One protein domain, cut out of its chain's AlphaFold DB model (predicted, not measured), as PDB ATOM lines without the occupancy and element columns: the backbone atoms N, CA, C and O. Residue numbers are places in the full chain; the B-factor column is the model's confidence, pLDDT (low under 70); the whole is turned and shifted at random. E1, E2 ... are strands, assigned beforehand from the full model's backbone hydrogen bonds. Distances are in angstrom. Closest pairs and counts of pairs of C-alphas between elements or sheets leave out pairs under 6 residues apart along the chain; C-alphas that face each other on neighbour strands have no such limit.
ATOM      1  N   SER A 104     325.143 115.475 293.886       98.75
ATOM      2  CA  SER A 104     326.554 115.862 293.740       98.75
ATOM      3  C   SER A 104     326.945 116.233 292.302       98.75
ATOM      4  O   SER A 104     328.068 115.966 291.875       98.75
ATOM      5  N   THR A 105     326.019 116.828 291.547       98.88
ATOM      6  CA  THR A 105     326.236 117.281 290.167       98.88
ATOM      7  C   THR A 105     326.737 118.724 290.135       98.88
ATOM      8  O   THR A 105     326.556 119.498 291.081       98.88
ATOM      9  N   THR A 106     327.449 119.110 289.079       98.94
ATOM     10  CA  THR A 106     327.960 120.478 288.910       98.94
ATOM     11  C   THR A 106     327.816 120.936 287.465       98.94
ATOM     12  O   THR A 106     328.449 120.377 286.574       98.94
ATOM     13  N   ALA A 107     327.043 121.996 287.247       98.88
ATOM     14  CA  ALA A 107     326.940 122.712 285.982       98.88
ATOM     15  C   ALA A 107     327.689 124.048 286.108       98.88
ATOM     16  O   ALA A 107     327.210 125.000 286.725       98.88
ATOM     17  N   SER A 108     328.922 124.115 285.603       98.75
ATOM     18  CA  SER A 108     329.786 125.301 285.701       98.75
ATOM     19  C   SER A 108     330.015 126.021 284.375       98.75
ATOM     20  O   SER A 108     330.563 127.123 284.380       98.75
ATOM     21  N   GLY A 109     329.614 125.429 283.250       98.50
ATOM     22  CA  GLY A 109     329.621 126.097 281.952       98.50
ATOM     23  C   GLY A 109     328.458 127.084 281.800       98.50
ATOM     24  O   GLY A 109     327.391 126.902 282.391       98.50
ATOM     25  N   ASN A 110     328.638 128.124 280.985       97.88
ATOM     26  CA  ASN A 110     327.532 129.004 280.595       97.88
ATOM     27  C   ASN A 110     326.478 128.199 279.817       97.88
ATOM     28  O   ASN A 110     326.836 127.465 278.894       97.88
ATOM     29  N   SER A 111     325.206 128.312 280.202       98.38
ATOM     30  CA  SER A 111     324.098 127.532 279.634       98.38
ATOM     31  C   SER A 111     324.354 126.015 279.626       98.38
ATOM     32  O   SER A 111     323.988 125.330 278.673       98.38
ATOM     33  N   SER A 112     325.046 125.496 280.645       98.81
ATOM     34  CA  SER A 112     325.303 124.058 280.803       98.81
ATOM     35  C   SER A 112     324.212 123.373 281.627       98.81
ATOM     36  O   SER A 112     323.594 123.999 282.487       98.81
ATOM     37  N   HIS A 113     323.995 122.080 281.391       98.94
ATOM     38  CA  HIS A 113     323.062 121.247 282.152       98.94
ATOM     39  C   HIS A 113     323.778 119.992 282.661       98.94
ATOM     40  O   HIS A 113     324.406 119.280 281.876       98.94
ATOM     41  N   ALA A 114     323.721 119.746 283.971       98.88
ATOM     42  CA  ALA A 114     324.238 118.534 284.603       98.88
ATOM     43  C   ALA A 114     323.127 117.812 285.377       98.88
ATOM     44  O   ALA A 114     322.528 118.401 286.274       98.88
ATOM     45  N   GLU A 115     322.903 116.534 285.084       98.81
ATOM     46  CA  GLU A 115     321.902 115.697 285.758       98.81
ATOM     47  C   GLU A 115     322.479 114.326 286.155       98.81
ATOM     48  O   GLU A 115     323.522 113.904 285.649       98.81
ATOM     49  N   GLY A 116     321.833 113.626 287.093       98.62
ATOM     50  CA  GLY A 116     322.258 112.303 287.570       98.62
ATOM     51  C   GLY A 116     323.057 112.327 288.878       98.62
ATOM     52  O   GLY A 116     322.688 113.021 289.823       98.62
ATOM     53  N   GLU A 117     324.120 111.523 288.980       98.69
ATOM     54  CA  GLU A 117     324.964 111.443 290.182       98.69
ATOM     55  C   GLU A 117     326.450 111.625 289.847       98.69
ATOM     56  O   GLU A 117     326.994 110.945 288.977       98.69
ATOM     57  N   LEU A 118     327.128 112.519 290.578       98.50
ATOM     58  CA  LEU A 118     328.552 112.835 290.388       98.50
ATOM     59  C   LEU A 118     328.886 113.292 288.955       98.50
ATOM     60  O   LEU A 118     329.939 112.943 288.421       98.50
ATOM     61  N   THR A 119     327.994 114.054 288.321       98.56
ATOM     62  CA  THR A 119     328.178 114.539 286.948       98.56
ATOM     63  C   THR A 119     328.738 115.959 286.904       98.56
ATOM     64  O   THR A 119     328.544 116.756 287.826       98.56
ATOM     65  N   THR A 120     329.507 116.294 285.865       98.75
ATOM     66  CA  THR A 120     330.100 117.632 285.697       98.75
ATOM     67  C   THR A 120     329.972 118.138 284.262       98.75
ATOM     68  O   THR A 120     330.629 117.623 283.356       98.75
ATOM     69  N   ALA A 121     329.175 119.190 284.082       98.81
ATOM     70  CA  ALA A 121     329.029 119.946 282.840       98.81
ATOM     71  C   ALA A 121     329.801 121.273 282.965       98.81
ATOM     72  O   ALA A 121     329.332 122.237 283.573       98.81
ATOM     73  N   SER A 122     331.037 121.304 282.473       98.44
ATOM     74  CA  SER A 122     331.960 122.437 282.614       98.44
ATOM     75  C   SER A 122     332.182 123.232 281.326       98.44
ATOM     76  O   SER A 122     332.659 124.368 281.385       98.44
ATOM     77  N   GLY A 123     331.823 122.670 280.174       98.12
ATOM     78  CA  GLY A 123     331.818 123.339 278.885       98.12
ATOM     79  C   GLY A 123     330.588 124.225 278.713       98.12
ATOM     80  O   GLY A 123     329.503 123.941 279.211       98.12
ATOM     81  N   SER A 124     330.728 125.333 277.988       97.44
ATOM     82  CA  SER A 124     329.555 126.128 277.611       97.44
ATOM     83  C   SER A 124     328.626 125.311 276.710       97.44
ATOM     84  O   SER A 124     329.106 124.600 275.825       97.44
ATOM     85  N   TRP A 125     327.313 125.434 276.914       98.12
ATOM     86  CA  TRP A 125     326.261 124.746 276.147       98.12
ATOM     87  C   TRP A 125     326.281 123.211 276.219       98.12
ATOM     88  O   TRP A 125     325.648 122.554 275.394       98.12
ATOM     89  N   SER A 126     327.030 122.618 277.149       98.62
ATOM     90  CA  SER A 126     327.096 121.163 277.313       98.62
ATOM     91  C   SER A 126     325.893 120.615 278.085       98.62
ATOM     92  O   SER A 126     325.419 121.255 279.025       98.62
ATOM     93  N   HIS A 127     325.499 119.382 277.784       98.88
ATOM     94  CA  HIS A 127     324.585 118.581 278.592       98.88
ATOM     95  C   HIS A 127     325.308 117.306 279.051       98.88
ATOM     96  O   HIS A 127     325.867 116.580 278.225       98.88
ATOM     97  N   VAL A 128     325.316 117.019 280.355       98.88
ATOM     98  CA  VAL A 128     325.981 115.838 280.927       98.88
ATOM     99  C   VAL A 128     325.044 115.103 281.883       98.88
ATOM    100  O   VAL A 128     324.624 115.664 282.891       98.88
ATOM    101  N   GLU A 129     324.778 113.831 281.599       98.69
ATOM    102  CA  GLU A 129     323.871 112.967 282.365       98.69
ATOM    103  C   GLU A 129     324.533 111.632 282.768       98.69
ATOM    104  O   GLU A 129     325.558 111.218 282.205       98.69
ATOM    105  N   GLY A 130     323.944 110.920 283.735       98.31
ATOM    106  CA  GLY A 130     324.356 109.568 284.139       98.31
ATOM    107  C   GLY A 130     325.064 109.482 285.497       98.31
ATOM    108  O   GLY A 130     324.676 110.151 286.451       98.31
ATOM    109  N   PHE A 131     326.064 108.598 285.614       98.12
ATOM    110  CA  PHE A 131     326.804 108.350 286.865       98.12
ATOM    111  C   PHE A 131     328.308 108.571 286.681       98.12
ATOM    112  O   PHE A 131     328.948 107.859 285.912       98.12
ATOM    113  N   GLN A 132     328.908 109.512 287.409       97.75
ATOM    114  CA  GLN A 132     330.341 109.829 287.298       97.75
ATOM    115  C   GLN A 132     330.779 110.250 285.878       97.75
ATOM    116  O   GLN A 132     331.849 109.851 285.398       97.75
ATOM    117  N   THR A 133     329.950 111.038 285.188       98.31
ATOM    118  CA  THR A 133     330.179 111.503 283.810       98.31
ATOM    119  C   THR A 133     330.595 112.970 283.741       98.31
ATOM    120  O   THR A 133     330.178 113.791 284.558       98.31
ATOM    121  N   CYS A 134     331.448 113.320 282.776       98.06
ATOM    122  CA  CYS A 134     331.974 114.678 282.622       98.06
ATOM    123  C   CYS A 134     332.145 115.037 281.145       98.06
ATOM    124  O   CYS A 134     332.460 114.168 280.337       98.06
ATOM    125  N   ASP A 135     332.020 116.311 280.784       98.31
ATOM    126  CA  ASP A 135     332.355 116.808 279.435       98.31
ATOM    127  C   ASP A 135     333.835 117.170 279.247       98.31
ATOM    128  O   ASP A 135     334.275 117.458 278.132       98.31
ATOM    129  N   ASN A 136     334.604 117.186 280.340       97.25
ATOM    130  CA  ASN A 136     335.999 117.622 280.385       97.25
ATOM    131  C   ASN A 136     336.231 119.009 279.747       97.25
ATOM    132  O   ASN A 136     337.297 119.279 279.192       97.25
ATOM    133  N   GLY A 137     335.237 119.897 279.828       97.06
ATOM    134  CA  GLY A 137     335.300 121.269 279.326       97.06
ATOM    135  C   GLY A 137     335.031 121.418 277.828       97.06
ATOM    136  O   GLY A 137     335.171 122.525 277.301       97.06
ATOM    137  N   LEU A 138     334.653 120.346 277.121       97.19
ATOM    138  CA  LEU A 138     334.241 120.457 275.724       97.19
ATOM    139  C   LEU A 138     332.909 121.201 275.604       97.19
ATOM    140  O   LEU A 138     331.940 120.913 276.294       97.19
ATOM    141  N   GLN A 139     332.861 122.157 274.680       96.88
ATOM    142  CA  GLN A 139     331.681 122.990 274.458       96.88
ATOM    143  C   GLN A 139     330.616 122.248 273.652       96.88
ATOM    144  O   GLN A 139     330.941 121.525 272.708       96.88
ATOM    145  N   GLY A 140     329.347 122.469 273.990       97.44
ATOM    146  CA  GLY A 140     328.198 122.016 273.204       97.44
ATOM    147  C   GLY A 140     328.020 120.502 273.119       97.44
ATOM    148  O   GLY A 140     327.287 120.030 272.255       97.44
ATOM    149  N   VAL A 141     328.740 119.726 273.931       98.56
ATOM    150  CA  VAL A 141     328.665 118.265 273.872       98.56
ATOM    151  C   VAL A 141     327.477 117.738 274.664       98.56
ATOM    152  O   VAL A 141     327.104 118.313 275.682       98.56
ATOM    153  N   HIS A 142     326.933 116.607 274.222       98.81
ATOM    154  CA  HIS A 142     326.030 115.784 275.026       98.81
ATOM    155  C   HIS A 142     326.787 114.542 275.486       98.81
ATOM    156  O   HIS A 142     327.318 113.810 274.647       98.81
ATOM    157  N   VAL A 143     326.856 114.298 276.792       98.75
ATOM    158  CA  VAL A 143     327.570 113.151 277.369       98.75
ATOM    159  C   VAL A 143     326.630 112.360 278.262       98.75
ATOM    160  O   VAL A 143     326.048 112.919 279.183       98.75
ATOM    161  N   MET A 144     326.534 111.052 278.031       98.38
ATOM    162  CA  MET A 144     325.744 110.147 278.867       98.38
ATOM    163  C   MET A 144     326.492 108.851 279.190       98.38
ATOM    164  O   MET A 144     327.449 108.481 278.503       98.38
ATOM    165  N   GLY A 145     326.006 108.102 280.180       97.75
ATOM    166  CA  GLY A 145     326.507 106.770 280.525       97.75
ATOM    167  C   GLY A 145     327.096 106.721 281.928       97.75
ATOM    168  O   GLY A 145     326.469 107.192 282.877       97.75
ATOM    169  N   GLN A 146     328.278 106.117 282.076       97.38
ATOM    170  CA  GLN A 146     328.939 106.041 283.378       97.38
ATOM    171  C   GLN A 146     330.466 106.158 283.321       97.38
ATOM    172  O   GLN A 146     331.105 105.695 282.374       97.38
ATOM    173  N   ASN A 147     331.050 106.704 284.391       96.62
ATOM    174  CA  ASN A 147     332.484 106.680 284.682       96.62
ATOM    175  C   ASN A 147     333.357 107.205 283.530       96.62
ATOM    176  O   ASN A 147     334.231 106.481 283.051       96.62
ATOM    177  N   GLY A 148     333.132 108.419 283.029       96.31
ATOM    178  CA  GLY A 148     333.933 108.889 281.901       96.31
ATOM    179  C   GLY A 148     333.547 110.230 281.306       96.31
ATOM    180  O   GLY A 148     332.586 110.870 281.718       96.31
ATOM    181  N   GLY A 149     334.312 110.632 280.301       97.38
ATOM    182  CA  GLY A 149     334.048 111.806 279.483       97.38
ATOM    183  C   GLY A 149     334.807 111.755 278.157       97.38
ATOM    184  O   GLY A 149     335.730 110.950 278.010       97.38
ATOM    185  N   PRO A 150     334.449 112.603 277.181       97.38
ATOM    186  CA  PRO A 150     335.245 112.770 275.972       97.38
ATOM    187  C   PRO A 150     336.634 113.331 276.305       97.38
ATOM    188  O   PRO A 150     336.820 114.017 277.311       97.38
ATOM    189  N   ASN A 151     337.625 113.038 275.466       95.75
ATOM    190  CA  ASN A 151     338.988 113.537 275.605       95.75
ATOM    191  C   ASN A 151     339.165 114.839 274.806       95.75
ATOM    192  O   ASN A 151     339.278 114.769 273.580       95.75
ATOM    193  N   PRO A 152     339.309 116.012 275.449       94.75
ATOM    194  CA  PRO A 152     339.394 117.292 274.740       94.75
ATOM    195  C   PRO A 152     340.578 117.417 273.770       94.75
ATOM    196  O   PRO A 152     340.601 118.322 272.942       94.75
ATOM    197  N   ALA A 153     341.581 116.535 273.865       93.81
ATOM    198  CA  ALA A 153     342.718 116.522 272.949       93.81
ATOM    199  C   ALA A 153     342.395 115.918 271.570       93.81
ATOM    200  O   ALA A 153     343.136 116.161 270.618       93.81
ATOM    201  N   VAL A 154     341.348 115.094 271.462       92.12
ATOM    202  CA  VAL A 154     341.038 114.327 270.238       92.12
ATOM    203  C   VAL A 154     339.556 114.302 269.875       92.12
ATOM    204  O   VAL A 154     339.215 114.052 268.719       92.12
ATOM    205  N   ASP A 155     338.680 114.533 270.844       95.56
ATOM    206  CA  ASP A 155     337.240 114.578 270.658       95.56
ATOM    207  C   ASP A 155     336.784 116.007 270.343       95.56
ATOM    208  O   ASP A 155     337.392 116.997 270.753       95.56
ATOM    209  N   LEU A 156     335.727 116.103 269.540       94.69
ATOM    210  CA  LEU A 156     335.250 117.357 268.971       94.69
ATOM    211  C   LEU A 156     334.170 117.994 269.862       94.69
ATOM    212  O   LEU A 156     333.345 117.272 270.434       94.69
ATOM    213  N   PRO A 157     334.113 119.333 269.955       96.38
ATOM    214  CA  PRO A 157     332.970 120.020 270.552       96.38
ATOM    215  C   PRO A 157     331.696 119.782 269.720       96.38
ATOM    216  O   PRO A 157     331.755 119.243 268.609       96.38
ATOM    217  N   PHE A 158     330.539 120.183 270.244       96.38
ATOM    218  CA  PHE A 158     329.239 120.088 269.561       96.38
ATOM    219  C   PHE A 158     328.900 118.673 269.061       96.38
ATOM    220  O   PHE A 158     328.364 118.485 267.971       96.38
ATOM    221  N   SER A 159     329.284 117.663 269.842       97.81
ATOM    222  CA  SER A 159     329.207 116.243 269.487       97.81
ATOM    223  C   SER A 159     328.554 115.432 270.609       97.81
ATOM    224  O   SER A 159     328.472 115.885 271.749       97.81
ATOM    225  N   TRP A 160     328.102 114.223 270.293       98.62
ATOM    226  CA  TRP A 160     327.414 113.330 271.222       98.62
ATOM    227  C   TRP A 160     328.307 112.151 271.617       98.62
ATOM    228  O   TRP A 160     328.899 111.507 270.744       98.62
ATOM    229  N   TYR A 161     328.375 111.839 272.913       98.44
ATOM    230  CA  TYR A 161     329.256 110.816 273.481       98.44
ATOM    231  C   TYR A 161     328.518 109.895 274.461       98.44
ATOM    232  O   TYR A 161     327.926 110.347 275.438       98.44
ATOM    233  N   LEU A 162     328.650 108.584 274.251       98.25
ATOM    234  CA  LEU A 162     328.323 107.553 275.236       98.25
ATOM    235  C   LEU A 162     329.614 107.061 275.888       98.25
ATOM    236  O   LEU A 162     330.525 106.596 275.192       98.25
ATOM    237  N   VAL A 163     329.677 107.118 277.216       97.56
ATOM    238  CA  VAL A 163     330.858 106.726 277.995       97.56
ATOM    239  C   VAL A 163     330.581 105.529 278.900       97.56
ATOM    240  O   VAL A 163     329.479 105.346 279.421       97.56
ATOM    241  N   ASN A 164     331.596 104.688 279.072       96.81
ATOM    242  CA  ASN A 164     331.571 103.568 280.010       96.81
ATOM    243  C   ASN A 164     332.999 103.253 280.468       96.81
ATOM    244  O   ASN A 164     333.627 102.305 279.982       96.81
ATOM    245  N   GLY A 165     333.545 104.106 281.330       93.25
ATOM    246  CA  GLY A 165     334.918 103.968 281.802       93.25
ATOM    247  C   GLY A 165     335.055 103.384 283.195       93.25
ATOM    248  O   GLY A 165     334.182 102.672 283.691       93.25
ATOM    249  N   ASN A 166     336.218 103.632 283.799       90.81
ATOM    250  CA  ASN A 166     336.617 102.989 285.053       90.81
ATOM    251  C   ASN A 166     336.764 103.972 286.225       90.81
ATOM    252  O   ASN A 166     337.062 103.539 287.338       90.81
ATOM    253  N   ALA A 167     336.620 105.276 285.979       93.00
ATOM    254  CA  ALA A 167     336.752 106.319 286.988       93.00
ATOM    255  C   ALA A 167     335.950 107.570 286.603       93.00
ATOM    256  O   ALA A 167     335.633 107.782 285.433       93.00
ATOM    257  N   LEU A 168     335.678 108.421 287.593       92.44
ATOM    258  CA  LEU A 168     335.090 109.743 287.390       92.44
ATOM    259  C   LEU A 168     335.891 110.547 286.353       92.44
ATOM    260  O   LEU A 168     337.106 110.696 286.492       92.44
ATOM    261  N   CYS A 169     335.197 111.060 285.336       88.88
ATOM    262  CA  CYS A 169     335.764 111.844 284.236       88.88
ATOM    263  C   CYS A 169     336.888 111.153 283.420       88.88
ATOM    264  O   CYS A 169     337.680 111.842 282.777       88.88
ATOM    265  N   ASP A 170     336.997 109.816 283.417       91.88
ATOM    266  CA  ASP A 170     337.987 109.098 282.590       91.88
ATOM    267  C   ASP A 170     337.839 109.441 281.095       91.88
ATOM    268  O   ASP A 170     336.807 109.179 280.476       91.88
ATOM    269  N   THR A 171     338.895 110.000 280.502       91.75
ATOM    270  CA  THR A 171     338.939 110.440 279.099       91.75
ATOM    271  C   THR A 171     339.166 109.305 278.100       91.75
ATOM    272  O   THR A 171     339.120 109.526 276.892       91.75
ATOM    273  N   ASN A 172     339.441 108.079 278.552       84.62
ATOM    274  CA  ASN A 172     339.873 106.990 277.667       84.62
ATOM    275  C   ASN A 172     338.742 106.045 277.240       84.62
ATOM    276  O   ASN A 172     339.019 104.976 276.693       84.62
ATOM    277  N   ARG A 173     337.481 106.359 277.564       86.06
ATOM    278  CA  ARG A 173     336.389 105.370 277.551       86.06
ATOM    279  C   ARG A 173     335.077 105.885 276.958       86.06
ATOM    280  O   ARG A 173     333.992 105.595 277.463       86.06
ATOM    281  N   VAL A 174     335.186 106.583 275.832       95.31
ATOM    282  CA  VAL A 174     334.068 106.781 274.901       95.31
ATOM    283  C   VAL A 174     333.817 105.467 274.158       95.31
ATOM    284  O   VAL A 174     334.684 104.997 273.425       95.31
ATOM    285  N   VAL A 175     332.637 104.873 274.342       96.12
ATOM    286  CA  VAL A 175     332.253 103.595 273.707       96.12
ATOM    287  C   VAL A 175     331.404 103.783 272.452       96.12
ATOM    288  O   VAL A 175     331.350 102.894 271.602       96.12
ATOM    289  N   ALA A 176     330.759 104.940 272.312       97.44
ATOM    290  CA  ALA A 176     330.149 105.369 271.064       97.44
ATOM    291  C   ALA A 176     330.154 106.894 270.959       97.44
ATOM    292  O   ALA A 176     330.058 107.590 271.971       97.44
ATOM    293  N   LYS A 177     330.252 107.415 269.738       97.25
ATOM    294  CA  LYS A 177     330.150 108.851 269.474       97.25
ATOM    295  C   LYS A 177     329.510 109.152 268.133       97.25
ATOM    296  O   LYS A 177     329.704 108.403 267.176       97.25
ATOM    297  N   ILE A 178     328.807 110.277 268.076       98.00
ATOM    298  CA  ILE A 178     328.331 110.925 266.851       98.00
ATOM    299  C   ILE A 178     328.933 112.326 266.860       98.00
ATOM    300  O   ILE A 178     328.696 113.110 267.775       98.00
ATOM    301  N   LEU A 179     329.770 112.616 265.875       95.56
ATOM    302  CA  LEU A 179     330.578 113.826 265.827       95.56
ATOM    303  C   LEU A 179     329.901 114.927 265.010       95.56
ATOM    304  O   LEU A 179     329.145 114.650 264.079       95.56
ATOM    305  N   ASN A 180     330.241 116.181 265.304       91.38
ATOM    306  CA  ASN A 180     329.724 117.365 264.606       91.38
ATOM    307  C   ASN A 180     329.988 117.382 263.084       91.38
ATOM    308  O   ASN A 180     329.327 118.102 262.340       91.38
ATOM    309  N   ASN A 181     330.932 116.574 262.596       85.44
ATOM    310  CA  ASN A 181     331.215 116.402 261.171       85.44
ATOM    311  C   ASN A 181     330.301 115.363 260.482       85.44
ATOM    312  O   ASN A 181     330.375 115.189 259.265       85.44
ATOM    313  N   GLY A 182     329.426 114.694 261.241       86.56
ATOM    314  CA  GLY A 182     328.494 113.664 260.777       86.56
ATOM    315  C   GLY A 182     329.027 112.233 260.866       86.56
ATOM    316  O   GLY A 182     328.295 111.293 260.567       86.56
ATOM    317  N   SER A 183     330.282 112.036 261.280       91.31
ATOM    318  CA  SER A 183     330.831 110.691 261.476       91.31
ATOM    319  C   SER A 183     330.355 110.073 262.791       91.31
ATOM    320  O   SER A 183     330.159 110.768 263.789       91.31
ATOM    321  N   ALA A 184     330.202 108.750 262.805       95.62
ATOM    322  CA  ALA A 184     329.883 107.989 264.004       95.62
ATOM    323  C   ALA A 184     330.920 106.885 264.231       95.62
ATOM    324  O   ALA A 184     331.459 106.316 263.281       95.62
ATOM    325  N   CYS A 185     331.199 106.579 265.494       94.81
ATOM    326  CA  CYS A 185     332.100 105.504 265.893       94.81
ATOM    327  C   CYS A 185     331.465 104.697 267.026       94.81
ATOM    328  O   CYS A 185     330.871 105.274 267.934       94.81
ATOM    329  N   PHE A 186     331.621 103.375 266.971       95.00
ATOM    330  CA  PHE A 186     331.163 102.431 267.985       95.00
ATOM    331  C   PHE A 186     332.318 101.475 268.290       95.00
ATOM    332  O   PHE A 186     332.846 100.844 267.377       95.00
ATOM    333  N   ASP A 187     332.715 101.371 269.559       92.69
ATOM    334  CA  ASP A 187     333.849 100.539 270.005       92.69
ATOM    335  C   ASP A 187     333.563  99.029 269.890       92.69
ATOM    336  O   ASP A 187     334.458  98.189 269.873       92.69
ATOM    337  N   SER A 188     332.285  98.660 269.795       92.06
ATOM    338  CA  SER A 188     331.847  97.269 269.781       92.06
ATOM    339  C   SER A 188     330.792  97.010 268.701       92.06
ATOM    340  O   SER A 188     330.675  97.722 267.708       92.06
ATOM    341  N   THR A 189     330.043  95.925 268.863       91.56
ATOM    342  CA  THR A 189     329.118  95.412 267.853       91.56
ATOM    343  C   THR A 189     327.925  96.344 267.649       91.56
ATOM    344  O   THR A 189     327.134  96.559 268.568       91.56
ATOM    345  N   VAL A 190     327.732  96.802 266.411       90.56
ATOM    346  CA  VAL A 190     326.483  97.425 265.954       90.56
ATOM    347  C   VAL A 190     325.597  96.340 265.349       90.56
ATOM    348  O   VAL A 190     325.962  95.707 264.360       90.56
ATOM    349  N   THR A 191     324.432  96.105 265.949       86.00
ATOM    350  CA  THR A 191     323.469  95.111 265.456       86.00
ATOM    351  C   THR A 191     322.317  95.817 264.758       86.00
ATOM    352  O   THR A 191     321.519  96.494 265.401       86.00
TER     353      THR A 191
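This is residues 104 to 191 of the 373 residues of the protein "Peptidase_G2 domain-containing protein" of Bacillus sp. GeD10 (UniProt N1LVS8). With little regular structure, the printed part winds in stacked turns from residue 104 to E3; E4 and E5 then fold back and forth beside E3, a meander of antiparallel neighbours. Of 88 residues, 23 are in five named strands, E1 to E5, one mixed sheet in that order: all strand, compact, radius of gyration of the C-alphas 11.5 A, spans 34 by 26 by 22 A.

After residues 104 to 130, unnamed, find E1, residues 131 to 133, from C-alpha 131 at (326.804, 108.350, 286.865). E2 is residues 142 to 148, 12.5 A; E3 160 to 164, 13.8 A; E4 174 to 178, 10.7 A; E5 184 to 186, ending at C-alpha 186 at (331.163, 102.431, 267.985).

Look for short parallel pairings, among them residues 113 to 114 with 127 to 128. Within hydrogen-bond range, find N 147 and O 131, 2.8 A, in parallel E1 and E2; N 161 and O 142, 2.8 A, in parallel E2 and E3; N 160 and O 178, 2.8 A, in hairpin E3 and E4; N 177 and O 185, 2.9 A, in hairpin E4 and E5.

The printed part has no cut; link E2 to E3 is long; no printed residue is under 70 in pLDDT.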